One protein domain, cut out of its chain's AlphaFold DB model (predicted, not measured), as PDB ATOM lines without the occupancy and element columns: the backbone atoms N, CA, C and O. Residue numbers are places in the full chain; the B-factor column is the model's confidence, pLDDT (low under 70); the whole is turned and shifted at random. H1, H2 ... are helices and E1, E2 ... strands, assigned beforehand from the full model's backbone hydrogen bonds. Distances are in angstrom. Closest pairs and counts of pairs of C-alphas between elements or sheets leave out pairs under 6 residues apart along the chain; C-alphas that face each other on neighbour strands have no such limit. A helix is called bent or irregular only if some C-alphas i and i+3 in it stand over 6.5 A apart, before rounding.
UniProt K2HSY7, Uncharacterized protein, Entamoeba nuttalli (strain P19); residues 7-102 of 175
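Overview. This is residues 7 to 102 of the 175 residues of an uncharacterized protein of Entamoeba nuttalli (strain P19) (UniProt K2HSY7). One six-stranded sheet curls back on itself into a half-barrel, its leaf of E1, E2 and E7 facing its leaf of E5 and E4 across the hinge strand E6. At one end of this curl lie the short strand E3 and, beyond it, the small helix H1 with the loop of residues 49 to 61. The printed part has 96 residues, with elements in the order E1, E2, H1, E3, E4, E5, E6, E7; the sheet runs E1, E2, E7, E6, E5, E4, is mixed, and the class is mostly strand. The whole is compact, with a radius of gyration of the C-alphas of 13.7 A and spans of 35 by 26 by 24 A.

Along the chain. E1, residues 7 to 15, begins at C-alpha 7 (13.090, 36.187, -2.119) and is 25.0 A long. E2, residues 20 to 29, is the longest strand, 28.7 A. H1 is residues 41 to 48, with C-alpha 41 at (-7.226, 40.729, 12.486), and E3 is residues 62 to 65. E4, residues 71 to 76, is 16.2 A long, E5, residues 79 to 84, 16.0 A, and E6, residues 87 to 93, 18.9 A. E7, residues 98 to 102, ends at C-alpha 102 (15.205, 49.489, -3.554).

Arrangement. The sheet is strongly twisted and curled, a folded sheet, bent back on itself into two leaves. E1 and E2 form an antiparallel hairpin, with N 9 and O 26 at 2.9 A. E2 and E7 are parallel, with N 99 and O 25 at 3.0 A. E4, E5, E6 and E7 make a meander, each strand the antiparallel neighbour of the one before: N 74 and O 81 are 2.9 A apart, N 89 and O 82 2.8 A, N 100 and O 92 2.8 A. E6 is staggered, pairing with E5 over residues 87 to 90 and with E7 over 90 to 93. The closest C-alphas of the edge strands E1 and E4, those of Ala 13 and Leu 73, are 6.6 A apart. E3 pairs with no named strand, but its residues 62 to 63 pair with residues 34 to 35, parallel, and 64 to 65 with 68 to 69, antiparallel. H1 and E3 are near each other, their closest C-alphas 8.1 A apart. H1 is only just not on the sheet, with 4 pairs of C-alphas within 10 A. In H1 every O i to N i+4 pair is within hydrogen-bond range.

Size, cuts and confidence. The two C-alphas farthest apart, those of Thr 18 and Met 54, are 40.7 A apart. The printed part has no cut. The links E2 to H1 and H1 to E3 are long, with 11 and 13 residues; the others are tight. The mean pLDDT of the printed part is 76.9, and residues 36 to 58 and residue 67 are under 70.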
ATOM      1  N   ILE A   7      14.411  36.810  -2.135       85.88
ATOM      2  CA  ILE A   7      13.090  36.187  -2.119       85.88
ATOM      3  C   ILE A   7      12.266  36.823  -3.238       85.88
ATOM      4  O   ILE A   7      12.138  38.046  -3.320       85.88
ATOM      5  N   GLU A   8      11.707  35.999  -4.123       87.88
ATOM      6  CA  GLU A   8      10.787  36.467  -5.159       87.88
ATOM      7  C   GLU A   8       9.343  36.378  -4.655       87.88
ATOM      8  O   GLU A   8       8.845  35.298  -4.346       87.88
ATOM      9  N   ILE A   9       8.657  37.521  -4.608       86.81
ATOM     10  CA  ILE A   9       7.230  37.599  -4.289       86.81
ATOM     11  C   ILE A   9       6.457  37.986  -5.549       86.81
ATOM     12  O   ILE A   9       6.784  38.958  -6.236       86.81
ATOM     13  N   VAL A  10       5.405  37.223  -5.851       87.50
ATOM     14  CA  VAL A  10       4.528  37.470  -7.001       87.50
ATOM     15  C   VAL A  10       3.304  38.257  -6.554       87.50
ATOM     16  O   VAL A  10       2.470  37.767  -5.799       87.50
ATOM     17  N   PHE A  11       3.167  39.468  -7.079       84.06
ATOM     18  CA  PHE A  11       2.015  40.328  -6.862       84.06
ATOM     19  C   PHE A  11       1.104  40.321  -8.080       84.06
ATOM     20  O   PHE A  11       1.556  40.381  -9.226       84.06
ATOM     21  N   ARG A  12      -0.206  40.318  -7.838       80.69
ATOM     22  CA  ARG A  12      -1.197  40.504  -8.894       80.69
ATOM     23  C   ARG A  12      -1.475  41.997  -9.061       80.69
ATOM     24  O   ARG A  12      -1.965  42.649  -8.145       80.69
ATOM     25  N   ALA A  13      -1.131  42.545 -10.221       79.31
ATOM     26  CA  ALA A  13      -1.363  43.943 -10.559       79.31
ATOM     27  C   ALA A  13      -2.590  44.065 -11.466       79.31
ATOM     28  O   ALA A  13      -2.629  43.497 -12.562       79.31
ATOM     29  N   TYR A  14      -3.568  44.842 -11.011       73.19
ATOM     30  CA  TYR A  14      -4.802  45.120 -11.734       73.19
ATOM     31  C   TYR A  14      -4.722  46.488 -12.409       73.19
ATOM     32  O   TYR A  14      -4.316  47.476 -11.796       73.19
ATOM     33  N   ASN A  15      -5.109  46.548 -13.681       70.56
ATOM     34  CA  ASN A  15      -5.261  47.790 -14.424       70.56
ATOM     35  C   ASN A  15      -6.742  48.171 -14.449       70.56
ATOM     36  O   ASN A  15      -7.528  47.554 -15.165       70.56
ATOM     37  N   THR A  16      -7.108  49.207 -13.697       71.19
ATOM     38  CA  THR A  16      -8.492  49.694 -13.609       71.19
ATOM     39  C   THR A  16      -9.011  50.277 -14.924       71.19
ATOM     40  O   THR A  16     -10.216  50.281 -15.138       71.19
ATOM     41  N   LYS A  17      -8.130  50.728 -15.830       75.06
ATOM     42  CA  LYS A  17      -8.529  51.291 -17.132       75.06
ATOM     43  C   LYS A  17      -8.854  50.215 -18.163       75.06
ATOM     44  O   LYS A  17      -9.788  50.375 -18.933       75.06
ATOM     45  N   THR A  18      -8.068  49.141 -18.203       75.88
ATOM     46  CA  THR A  18      -8.221  48.072 -19.211       75.88
ATOM     47  C   THR A  18      -8.891  46.816 -18.656       75.88
ATOM     48  O   THR A  18      -8.943  45.808 -19.352       75.88
ATOM     49  N   ASN A  19      -9.302  46.837 -17.382       73.75
ATOM     50  CA  ASN A  19      -9.739  45.673 -16.602       73.75
ATOM     51  C   ASN A  19      -8.781  44.464 -16.698       73.75
ATOM     52  O   ASN A  19      -9.171  43.304 -16.582       73.75
ATOM     53  N   GLY A  20      -7.503  44.741 -16.972       72.94
ATOM     54  CA  GLY A  20      -6.481  43.731 -17.209       72.94
ATOM     55  C   GLY A  20      -5.826  43.298 -15.906       72.94
ATOM     56  O   GLY A  20      -5.616  44.110 -15.004       72.94
ATOM     57  N   CYS A  21      -5.439  42.031 -15.828       80.88
ATOM     58  CA  CYS A  21      -4.700  41.474 -14.703       80.88
ATOM     59  C   CYS A  21      -3.358  40.929 -15.193       80.88
ATOM     60  O   CYS A  21      -3.300  40.209 -16.187       80.88
ATOM     61  N   ARG A  22      -2.273  41.251 -14.487       81.56
ATOM     62  CA  ARG A  22      -0.938  40.709 -14.766       81.56
ATOM     63  C   ARG A  22      -0.209  40.348 -13.482       81.56
ATOM     64  O   ARG A  22      -0.373  41.013 -12.462       81.56
ATOM     65  N   ASN A  23       0.637  39.329 -13.555       86.25
ATOM     66  CA  ASN A  23       1.532  38.978 -12.460       86.25
ATOM     67  C   ASN A  23       2.813  39.807 -12.568       86.25
ATOM     68  O   ASN A  23       3.386  39.944 -13.648       86.25
ATOM     69  N   VAL A  24       3.249  40.363 -11.444       86.56
ATOM     70  CA  VAL A  24       4.461  41.166 -11.313       86.56
ATOM     71  C   VAL A  24       5.336  40.522 -10.250       86.56
ATOM     72  O   VAL A  24       4.895  40.309  -9.125       86.56
ATOM     73  N   ARG A  25       6.577  40.209 -10.609       90.38
ATOM     74  CA  ARG A  25       7.574  39.635  -9.705       90.38
ATOM     75  C   ARG A  25       8.364  40.753  -9.048       90.38
ATOM     76  O   ARG A  25       8.884  41.628  -9.742       90.38
ATOM     77  N   ILE A  26       8.470  40.716  -7.727       90.00
ATOM     78  CA  ILE A  26       9.333  41.617  -6.968       90.00
ATOM     79  C   ILE A  26      10.383  40.780  -6.258       90.00
ATOM     80  O   ILE A  26      10.046  39.879  -5.493       90.00
ATOM     81  N   ARG A  27      11.650  41.093  -6.515       90.56
ATOM     82  CA  ARG A  27      12.791  40.510  -5.816       90.56
ATOM     83  C   ARG A  27      13.102  41.371  -4.603       90.56
ATOM     84  O   ARG A  27      13.380  42.565  -4.728       90.56
ATOM     85  N   ILE A  28      12.990  40.757  -3.437       89.00
ATOM     86  CA  ILE A  28      13.176  41.371  -2.128       89.00
ATOM     87  C   ILE A  28      14.432  40.750  -1.499       89.00
ATOM     88  O   ILE A  28      14.687  39.567  -1.732       89.00
ATOM     89  N   PRO A  29      15.239  41.505  -0.737       86.56
ATOM     90  CA  PRO A  29      16.359  40.932   0.010       86.56
ATOM     91  C   PRO A  29      15.922  39.752   0.895       86.56
ATOM     92  O   PRO A  29      14.845  39.798   1.491       86.56
ATOM     93  N   GLN A  30      16.724  38.685   0.981       84.06
ATOM     94  CA  GLN A  30      16.372  37.503   1.785       84.06
ATOM     95  C   GLN A  30      16.251  37.799   3.288       84.06
ATOM     96  O   GLN A  30      15.500  37.133   3.991       84.06
ATOM     97  N   ASP A  31      16.951  38.823   3.774       84.06
ATOM     98  CA  ASP A  31      16.902  39.305   5.156       84.06
ATOM     99  C   ASP A  31      15.692  40.214   5.449       84.06
ATOM    100  O   ASP A  31      15.596  40.804   6.530       84.06
ATOM    101  N   TYR A  32      14.768  40.376   4.497       85.19
ATOM    102  CA  TYR A  32      13.562  41.168   4.707       85.19
ATOM    103  C   TYR A  32      12.569  40.419   5.612       85.19
ATOM    104  O   TYR A  32      12.315  39.235   5.387       85.19
ATOM    105  N   PRO A  33      11.964  41.082   6.615       82.44
ATOM    106  CA  PRO A  33      10.996  40.437   7.495       82.44
ATOM    107  C   PRO A  33       9.722  40.069   6.722       82.44
ATOM    108  O   PRO A  33       8.990  40.943   6.248       82.44
ATOM    109  N   ILE A  34       9.456  38.770   6.593       81.75
ATOM    110  CA  ILE A  34       8.243  38.227   5.974       81.75
ATOM    111  C   ILE A  34       7.580  37.283   6.977       81.75
ATOM    112  O   ILE A  34       8.199  36.326   7.436       81.75
ATOM    113  N   GLU A  35       6.322  37.557   7.305       77.88
ATOM    114  CA  GLU A  35       5.500  36.742   8.197       77.88
ATOM    115  C   GLU A  35       4.500  35.937   7.358       77.88
ATOM    116  O   GLU A  35       3.636  36.491   6.673       77.88
ATOM    117  N   PHE A  36       4.636  34.611   7.402       67.75
ATOM    118  CA  PHE A  36       3.746  33.673   6.705       67.75
ATOM    119  C   PHE A  36       2.621  33.140   7.596       67.75
ATOM    120  O   PHE A  36       1.733  32.441   7.103       67.75
ATOM    121  N   ASP A  37       2.651  33.466   8.888       64.50
ATOM    122  CA  ASP A  37       1.621  33.050   9.828       64.50
ATOM    123  C   ASP A  37       0.276  33.716   9.495       64.50
ATOM    124  O   ASP A  37       0.249  34.858   9.018       64.50
ATOM    125  N   PRO A  38      -0.858  33.035   9.751       60.38
ATOM    126  CA  PRO A  38      -2.181  33.600   9.537       60.38
ATOM    127  C   PRO A  38      -2.317  34.916  10.298       60.38
ATOM    128  O   PRO A  38      -2.232  34.957  11.527       60.38
ATOM    129  N   LEU A  39      -2.516  36.003   9.555       61.59
ATOM    130  CA  LEU A  39      -2.585  37.325  10.152       61.59
ATOM    131  C   LEU A  39      -3.833  37.458  11.032       61.59
ATOM    132  O   LEU A  39      -4.960  37.442  10.530       61.59
ATOM    133  N   ASP A  40      -3.611  37.601  12.336       67.31
ATOM    134  CA  ASP A  40      -4.634  38.006  13.297       67.31
ATOM    135  C   ASP A  40      -5.200  39.375  12.885       67.31
ATOM    136  O   ASP A  40      -4.450  40.294  12.539       67.31
ATOM    137  N   ASP A  41      -6.526  39.511  12.899       66.75
ATOM    138  CA  ASP A  41      -7.226  40.729  12.486       66.75
ATOM    139  C   ASP A  41      -6.774  41.948  13.288       66.75
ATOM    140  O   ASP A  41      -6.617  43.039  12.733       66.75
ATOM    141  N   LEU A  42      -6.475  41.749  14.575       66.56
ATOM    142  CA  LEU A  42      -5.939  42.789  15.447       66.56
ATOM    143  C   LEU A  42      -4.540  43.229  14.998       66.56
ATOM    144  O   LEU A  42      -4.308  44.425  14.806       66.56
ATOM    145  N   LYS A  43      -3.637  42.277  14.730       65.25
ATOM    146  CA  LYS A  43      -2.275  42.566  14.246       65.25
ATOM    147  C   LYS A  43      -2.275  43.245  12.877       65.25
ATOM    148  O   LYS A  43      -1.523  44.197  12.669       65.25
ATOM    149  N   TYR A  44      -3.130  42.812  11.947       64.25
ATOM    150  CA  TYR A  44      -3.266  43.465  10.641       64.25
ATOM    151  C   TYR A  44      -3.711  44.922  10.785       64.25
ATOM    152  O   TYR A  44      -3.134  45.822  10.166       64.25
ATOM    153  N   LEU A  45      -4.720  45.170  11.622       63.91
ATOM    154  CA  LEU A  45      -5.247  46.508  11.853       63.91
ATOM    155  C   LEU A  45      -4.195  47.415  12.513       63.91
ATOM    156  O   LEU A  45      -4.027  48.565  12.113       63.91
ATOM    157  N   GLU A  46      -3.439  46.905  13.485       65.69
ATOM    158  CA  GLU A  46      -2.321  47.628  14.105       65.69
ATOM    159  C   GLU A  46      -1.213  47.986  13.109       65.69
ATOM    160  O   GLU A  46      -0.631  49.070  13.185       65.69
ATOM    161  N   GLN A  47      -0.905  47.088  12.173       62.72
ATOM    162  CA  GLN A  47       0.144  47.305  11.176       62.72
ATOM    163  C   GLN A  47      -0.290  48.253  10.050       62.72
ATOM    164  O   GLN A  47       0.552  48.960   9.494       62.72
ATOM    165  N   THR A  48      -1.582  48.294   9.725       58.84
ATOM    166  CA  THR A  48      -2.140  49.134   8.651       58.84
ATOM    167  C   THR A  48      -2.621  50.505   9.124       58.84
ATOM    168  O   THR A  48      -2.717  51.429   8.313       58.84
ATOM    169  N   LYS A  49      -2.859  50.702  10.427       61.88
ATOM    170  CA  LYS A  49      -3.193  52.017  10.991       61.88
ATOM    171  C   LYS A  49      -2.039  53.023  10.834       61.88
ATOM    172  O   LYS A  49      -0.865  52.643  10.898       61.88
ATOM    173  N   PRO A  50      -2.340  54.324  10.662       55.34
ATOM    174  CA  PRO A  50      -1.335  55.376  10.764       55.34
ATOM    175  C   PRO A  50      -0.674  55.313  12.147       55.34
ATOM    176  O   PRO A  50      -1.326  55.552  13.163       55.34
ATOM    177  N   LYS A  51       0.610  54.945  12.203       56.09
ATOM    178  CA  LYS A  51       1.370  54.896  13.458       56.09
ATOM    179  C   LYS A  51       1.939  56.275  13.802       56.09
ATOM    180  O   LYS A  51       2.197  57.089  12.912       56.09
ATOM    181  N   ARG A  52       2.140  56.542  15.098       50.97
ATOM    182  CA  ARG A  52       2.857  57.742  15.564       50.97
ATOM    183  C   ARG A  52       4.301  57.698  15.048       50.97
ATOM    184  O   ARG A  52       4.855  56.621  14.844       50.97
ATOM    185  N   ARG A  53       4.927  58.869  14.851       50.31
ATOM    186  CA  ARG A  53       6.292  59.025  14.282       50.31
ATOM    187  C   ARG A  53       7.381  58.168  14.955       50.31
ATOM    188  O   ARG A  53       8.366  57.850  14.300       50.31
ATOM    189  N   MET A  54       7.179  57.753  16.203       44.53
ATOM    190  CA  MET A  54       8.124  56.942  16.982       44.53
ATOM    191  C   MET A  54       8.090  55.435  16.651       44.53
ATOM    192  O   MET A  54       9.061  54.743  16.932       44.53
ATOM    193  N   ASP A  55       7.037  54.921  15.999       50.97
ATOM    194  CA  ASP A  55       6.804  53.467  15.861       50.97
ATOM    195  C   ASP A  55       7.092  52.924  14.445       50.97
ATOM    196  O   ASP A  55       6.619  51.852  14.043       50.97
ATOM    197  N   PHE A  56       7.833  53.680  13.631       56.91
ATOM    198  CA  PHE A  56       8.067  53.344  12.228       56.91
ATOM    199  C   PHE A  56       9.271  52.409  12.047       56.91
ATOM    200  O   PHE A  56      10.393  52.863  11.830       56.91
ATOM    201  N   LEU A  57       9.021  51.098  11.984       61.34
ATOM    202  CA  LEU A  57      10.020  50.114  11.542       61.34
ATOM    203  C   LEU A  57      10.564  50.482  10.157       61.34
ATOM    204  O   LEU A  57       9.791  50.693   9.221       61.34
ATOM    205  N   SER A  58      11.887  50.578  10.002       67.06
ATOM    206  CA  SER A  58      12.547  50.851   8.713       67.06
ATOM    207  C   SER A  58      12.135  49.839   7.637       67.06
ATOM    208  O   SER A  58      11.859  50.239   6.506       67.06
ATOM    209  N   ARG A  59      11.994  48.571   8.034       76.00
ATOM    210  CA  ARG A  59      11.466  47.457   7.243       76.00
ATOM    211  C   ARG A  59      10.205  46.905   7.927       76.00
ATOM    212  O   ARG A  59      10.332  46.088   8.836       76.00
ATOM    213  N   PRO A  60       8.999  47.400   7.591       78.56
ATOM    214  CA  PRO A  60       7.768  46.798   8.087       78.56
ATOM    215  C   PRO A  60       7.631  45.373   7.523       78.56
ATOM    216  O   PRO A  60       7.989  45.162   6.363       78.56
ATOM    217  N   PRO A  61       7.127  44.407   8.308       82.00
ATOM    218  CA  PRO A  61       6.981  43.038   7.839       82.00
ATOM    219  C   PRO A  61       5.953  42.940   6.703       82.00
ATOM    220  O   PRO A  61       4.925  43.626   6.701       82.00
ATOM    221  N   ILE A  62       6.240  42.080   5.725       85.00
ATOM    222  CA  ILE A  62       5.251  41.669   4.723       85.00
ATOM    223  C   ILE A  62       4.479  40.497   5.304       85.00
ATOM    224  O   ILE A  62       5.061  39.456   5.592       85.00
ATOM    225  N   CYS A  63       3.171  40.668   5.437       82.62
ATOM    226  CA  CYS A  63       2.288  39.697   6.059       82.62
ATOM    227  C   CYS A  63       1.188  39.281   5.080       82.62
ATOM    228  O   CYS A  63       0.785  40.074   4.215       82.62
ATOM    229  N   PHE A  64       0.670  38.062   5.235       75.62
ATOM    230  CA  PHE A  64      -0.352  37.491   4.355       75.62
ATOM    231  C   PHE A  64      -1.574  36.991   5.140       75.62
ATOM    232  O   PHE A  64      -1.450  36.359   6.184       75.62
ATOM    233  N   LYS A  65      -2.776  37.242   4.608       72.00
ATOM    234  CA  LYS A  65      -4.045  36.704   5.118       72.00
ATOM    235  C   LYS A  65      -4.893  36.204   3.953       72.00
ATOM    236  O   LYS A  65      -5.610  36.979   3.317       72.00
ATOM    237  N   GLY A  66      -4.804  34.910   3.647       71.50
ATOM    238  CA  GLY A  66      -5.472  34.329   2.480       71.50
ATOM    239  C   GLY A  66      -5.003  35.002   1.184       71.50
ATOM    240  O   GLY A  66      -3.848  34.867   0.797       71.50
ATOM    241  N   THR A  67      -5.889  35.751   0.525       69.75
ATOM    242  CA  THR A  67      -5.583  36.531  -0.692       69.75
ATOM    243  C   THR A  67      -5.182  37.985  -0.423       69.75
ATOM    244  O   THR A  67      -4.843  38.707  -1.361       69.75
ATOM    245  N   SER A  68      -5.225  38.431   0.835       71.25
ATOM    246  CA  SER A  68      -4.839  39.784   1.249       71.25
ATOM    247  C   SER A  68      -3.390  39.829   1.732       71.25
ATOM    248  O   SER A  68      -2.871  38.850   2.267       71.25
ATOM    249  N   SER A  69      -2.738  40.980   1.579       79.25
ATOM    250  CA  SER A  69      -1.388  41.221   2.092       79.25
ATOM    251  C   SER A  69      -1.251  42.652   2.604       79.25
ATOM    252  O   SER A  69      -1.917  43.561   2.108       79.25
ATOM    253  N   THR A  70      -0.350  42.865   3.566       81.44
ATOM    254  CA  THR A  70       0.081  44.211   3.975       81.44
ATOM    255  C   THR A  70       0.882  44.922   2.881       81.44
ATOM    256  O   THR A  70       1.074  46.136   2.956       81.44
ATOM    257  N   ALA A  71       1.326  44.194   1.851       85.75
ATOM    258  CA  ALA A  71       2.032  44.734   0.705       85.75
ATOM    259  C   ALA A  71       1.125  44.846  -0.532       85.75
ATOM    260  O   ALA A  71       0.440  43.900  -0.919       85.75
ATOM    261  N   ARG A  72       1.152  46.003  -1.201       84.88
ATOM    262  CA  ARG A  72       0.410  46.259  -2.443       84.88
ATOM    263  C   ARG A  72       1.239  47.037  -3.453       84.88
ATOM    264  O   ARG A  72       1.974  47.963  -3.111       84.88
ATOM    265  N   LEU A  73       1.068  46.700  -4.726       86.00
ATOM    266  CA  LEU A  73       1.634  47.476  -5.822       86.00
ATOM    267  C   LEU A  73       0.806  48.736  -6.066       86.00
ATOM    268  O   LEU A  73      -0.411  48.671  -6.231       86.00
ATOM    269  N   GLN A  74       1.479  49.876  -6.155       83.06
ATOM    270  CA  GLN A  74       0.877  51.144  -6.541       83.06
ATOM    271  C   GLN A  74       1.590  51.676  -7.780       83.06
ATOM    272  O   GLN A  74       2.803  51.865  -7.765       83.06
ATOM    273  N   THR A  75       0.829  51.926  -8.846       78.44
ATOM    274  CA  THR A  75       1.338  52.562 -10.066       78.44
ATOM    275  C   THR A  75       0.670  53.920 -10.233       78.44
ATOM    276  O   THR A  75      -0.553  53.989 -10.327       78.44
ATOM    277  N   ILE A  76       1.464  54.987 -10.239       76.06
ATOM    278  CA  ILE A  76       1.009  56.361 -10.478       76.06
ATOM    279  C   ILE A  76       1.774  56.877 -11.695       76.06
ATOM    280  O   ILE A  76       2.999  57.022 -11.652       76.06
ATOM    281  N   GLY A  77       1.049  57.111 -12.792       78.62
ATOM    282  CA  GLY A  77       1.658  57.410 -14.087       78.62
ATOM    283  C   GLY A  77       2.580  56.274 -14.530       78.62
ATOM    284  O   GLY A  77       2.161  55.120 -14.601       78.62
ATOM    285  N   GLU A  78       3.844  56.604 -14.781       76.38
ATOM    286  CA  GLU A  78       4.883  55.650 -15.195       76.38
ATOM    287  C   GLU A  78       5.657  55.040 -14.017       76.38
ATOM    288  O   GLU A  78       6.465  54.129 -14.197       76.38
ATOM    289  N   THR A  79       5.411  55.519 -12.793       78.88
ATOM    290  CA  THR A  79       6.128  55.052 -11.602       78.88
ATOM    291  C   THR A  79       5.363  53.943 -10.894       78.88
ATOM    292  O   THR A  79       4.236  54.138 -10.438       78.88
ATOM    293  N   THR A  80       5.996  52.777 -10.756       84.12
ATOM    294  CA  THR A  80       5.506  51.670  -9.927       84.12
ATOM    295  C   THR A  80       6.307  51.613  -8.631       84.12
ATOM    296  O   THR A  80       7.533  51.641  -8.636       84.12
ATOM    297  N   SER A  81       5.605  51.532  -7.509       87.44
ATOM    298  CA  SER A  81       6.175  51.432  -6.165       87.44
ATOM    299  C   SER A  81       5.487  50.331  -5.373       87.44
ATOM    300  O   SER A  81       4.311  50.040  -5.607       87.44
ATOM    301  N   LEU A  82       6.204  49.751  -4.415       88.81
ATOM    302  CA  LEU A  82       5.640  48.803  -3.467       88.81
ATOM    303  C   LEU A  82       5.251  49.555  -2.194       88.81
ATOM    304  O   LEU A  82       6.090  50.191  -1.562       88.81
ATOM    305  N   LEU A  83       3.977  49.513  -1.830       86.06
ATOM    306  CA  LEU A  83       3.514  49.966  -0.525       86.06
ATOM    307  C   LEU A  83       3.524  48.766   0.413       86.06
ATOM    308  O   LEU A  83       2.846  47.791   0.118       86.06
ATOM    309  N   ILE A  84       4.257  48.843   1.517       84.75
ATOM    310  CA  ILE A  84       4.210  47.848   2.595       84.75
ATOM    311  C   ILE A  84       3.690  48.573   3.831       84.75
ATOM    312  O   ILE A  84       4.304  49.538   4.302       84.75
ATOM    313  N   CYS A  85       2.517  48.162   4.306       79.75
ATOM    314  CA  CYS A  85       1.712  48.916   5.261       79.75
ATOM    315  C   CYS A  85       1.506  50.365   4.763       79.75
ATOM    316  O   CYS A  85       0.937  50.587   3.693       79.75
ATOM    317  N   ASN A  86       2.029  51.348   5.503       73.06
ATOM    318  CA  ASN A  86       1.950  52.776   5.177       73.06
ATOM    319  C   ASN A  86       3.246  53.346   4.572       73.06
ATOM    320  O   ASN A  86       3.359  54.559   4.396       73.06
ATOM    321  N   LYS A  87       4.238  52.502   4.255       77.06
ATOM    322  CA  LYS A  87       5.518  52.939   3.682       77.06
ATOM    323  C   LYS A  87       5.600  52.648   2.195       77.06
ATOM    324  O   LYS A  87       5.309  51.543   1.745       77.06
ATOM    325  N   ARG A  88       6.061  53.647   1.442       83.94
ATOM    326  CA  ARG A  88       6.322  53.549   0.006       83.94
ATOM    327  C   ARG A  88       7.787  53.206  -0.238       83.94
ATOM    328  O   ARG A  88       8.681  53.942   0.173       83.94
ATOM    329  N   PHE A  89       8.006  52.114  -0.953       86.12
ATOM    330  CA  PHE A  89       9.312  51.655  -1.394       86.12
ATOM    331  C   PHE A  89       9.446  51.848  -2.901       86.12
ATOM    332  O   PHE A  89       8.533  51.540  -3.678       86.12
ATOM    333  N   ALA A  90      10.597  52.380  -3.307       87.25
ATOM    334  CA  ALA A  90      10.947  52.487  -4.710       87.25
ATOM    335  C   ALA A  90      11.279  51.101  -5.273       87.25
ATOM    336  O   ALA A  90      11.796  50.225  -4.577       87.25
ATOM    337  N   LEU A  91      10.973  50.912  -6.550       89.19
ATOM    338  CA  LEU A  91      11.248  49.684  -7.276       89.19
ATOM    339  C   LEU A  91      12.163  50.004  -8.454       89.19
ATOM    340  O   LEU A  91      11.899  50.944  -9.203       89.19
ATOM    341  N   ASN A  92      13.218  49.215  -8.640       89.06
ATOM    342  CA  ASN A  92      14.069  49.305  -9.819       89.06
ATOM    343  C   ASN A  92      13.612  48.275 -10.854       89.06
ATOM    344  O   ASN A  92      13.591  47.075 -10.577       89.06
ATOM    345  N   ARG A  93      13.223  48.729 -12.044       87.69
ATOM    346  CA  ARG A  93      12.694  47.850 -13.090       87.69
ATOM    347  C   ARG A  93      13.818  47.013 -13.701       87.69
ATOM    348  O   ARG A  93      14.822  47.547 -14.158       87.69
ATOM    349  N   LYS A  94      13.617  45.698 -13.751       87.50
ATOM    350  CA  LYS A  94      14.552  44.737 -14.358       87.50
ATOM    351  C   LYS A  94      14.038  44.175 -15.670       87.50
ATOM    352  O   LYS A  94      14.812  43.973 -16.596       87.50
ATOM    353  N   SER A  95      12.730  43.965 -15.766       86.75
ATOM    354  CA  SER A  95      12.057  43.595 -17.011       86.75
ATOM    355  C   SER A  95      10.658  44.214 -17.071       86.75
ATOM    356  O   SER A  95      10.292  45.040 -16.236       86.75
ATOM    357  N   ALA A  96       9.845  43.854 -18.069       81.00
ATOM    358  CA  ALA A  96       8.468  44.346 -18.173       81.00
ATOM    359  C   ALA A  96       7.609  44.055 -16.930       81.00
ATOM    360  O   ALA A  96       6.752  44.865 -16.575       81.00
ATOM    361  N   PHE A  97       7.876  42.938 -16.249       84.50
ATOM    362  CA  PHE A  97       7.076  42.457 -15.120       84.50
ATOM    363  C   PHE A  97       7.932  42.028 -13.924       84.50
ATOM    364  O   PHE A  97       7.460  41.272 -13.080       84.50
ATOM    365  N   SER A  98       9.189  42.476 -13.856       88.12
ATOM    366  CA  SER A  98      10.115  42.148 -12.769       88.12
ATOM    367  C   SER A  98      10.794  43.404 -12.243       88.12
ATOM    368  O   SER A  98      11.277  44.230 -13.028       88.12
ATOM    369  N   TYR A  99      10.821  43.529 -10.919       89.75
ATOM    370  CA  TYR A  99      11.369  44.671 -10.203       89.75
ATOM    371  C   TYR A  99      12.220  44.214  -9.020       89.75
ATOM    372  O   TYR A  99      11.913  43.203  -8.394       89.75
ATOM    373  N   ASP A 100      13.232  45.003  -8.677       89.50
ATOM    374  CA  ASP A 100      13.988  44.855  -7.434       89.50
ATOM    375  C   ASP A 100      13.521  45.896  -6.426       89.50
ATOM    376  O   ASP A 100      13.363  47.073  -6.771       89.50
ATOM    377  N   LEU A 101      13.318  45.472  -5.180       87.62
ATOM    378  CA  LEU A 101      13.043  46.390  -4.086       87.62
ATOM    379  C   LEU A 101      14.286  47.241  -3.811       87.62
ATOM    380  O   LEU A 101      15.336  46.722  -3.435       87.62
ATOM    381  N   VAL A 102      14.164  48.557  -3.982       81.88
ATOM    382  CA  VAL A 102      15.205  49.489  -3.554       81.88
ATOM    383  C   VAL A 102      14.915  49.839  -2.110       81.88
ATOM    384  O   VAL A 102      13.942  50.531  -1.801       81.88
TER     385      VAL A 102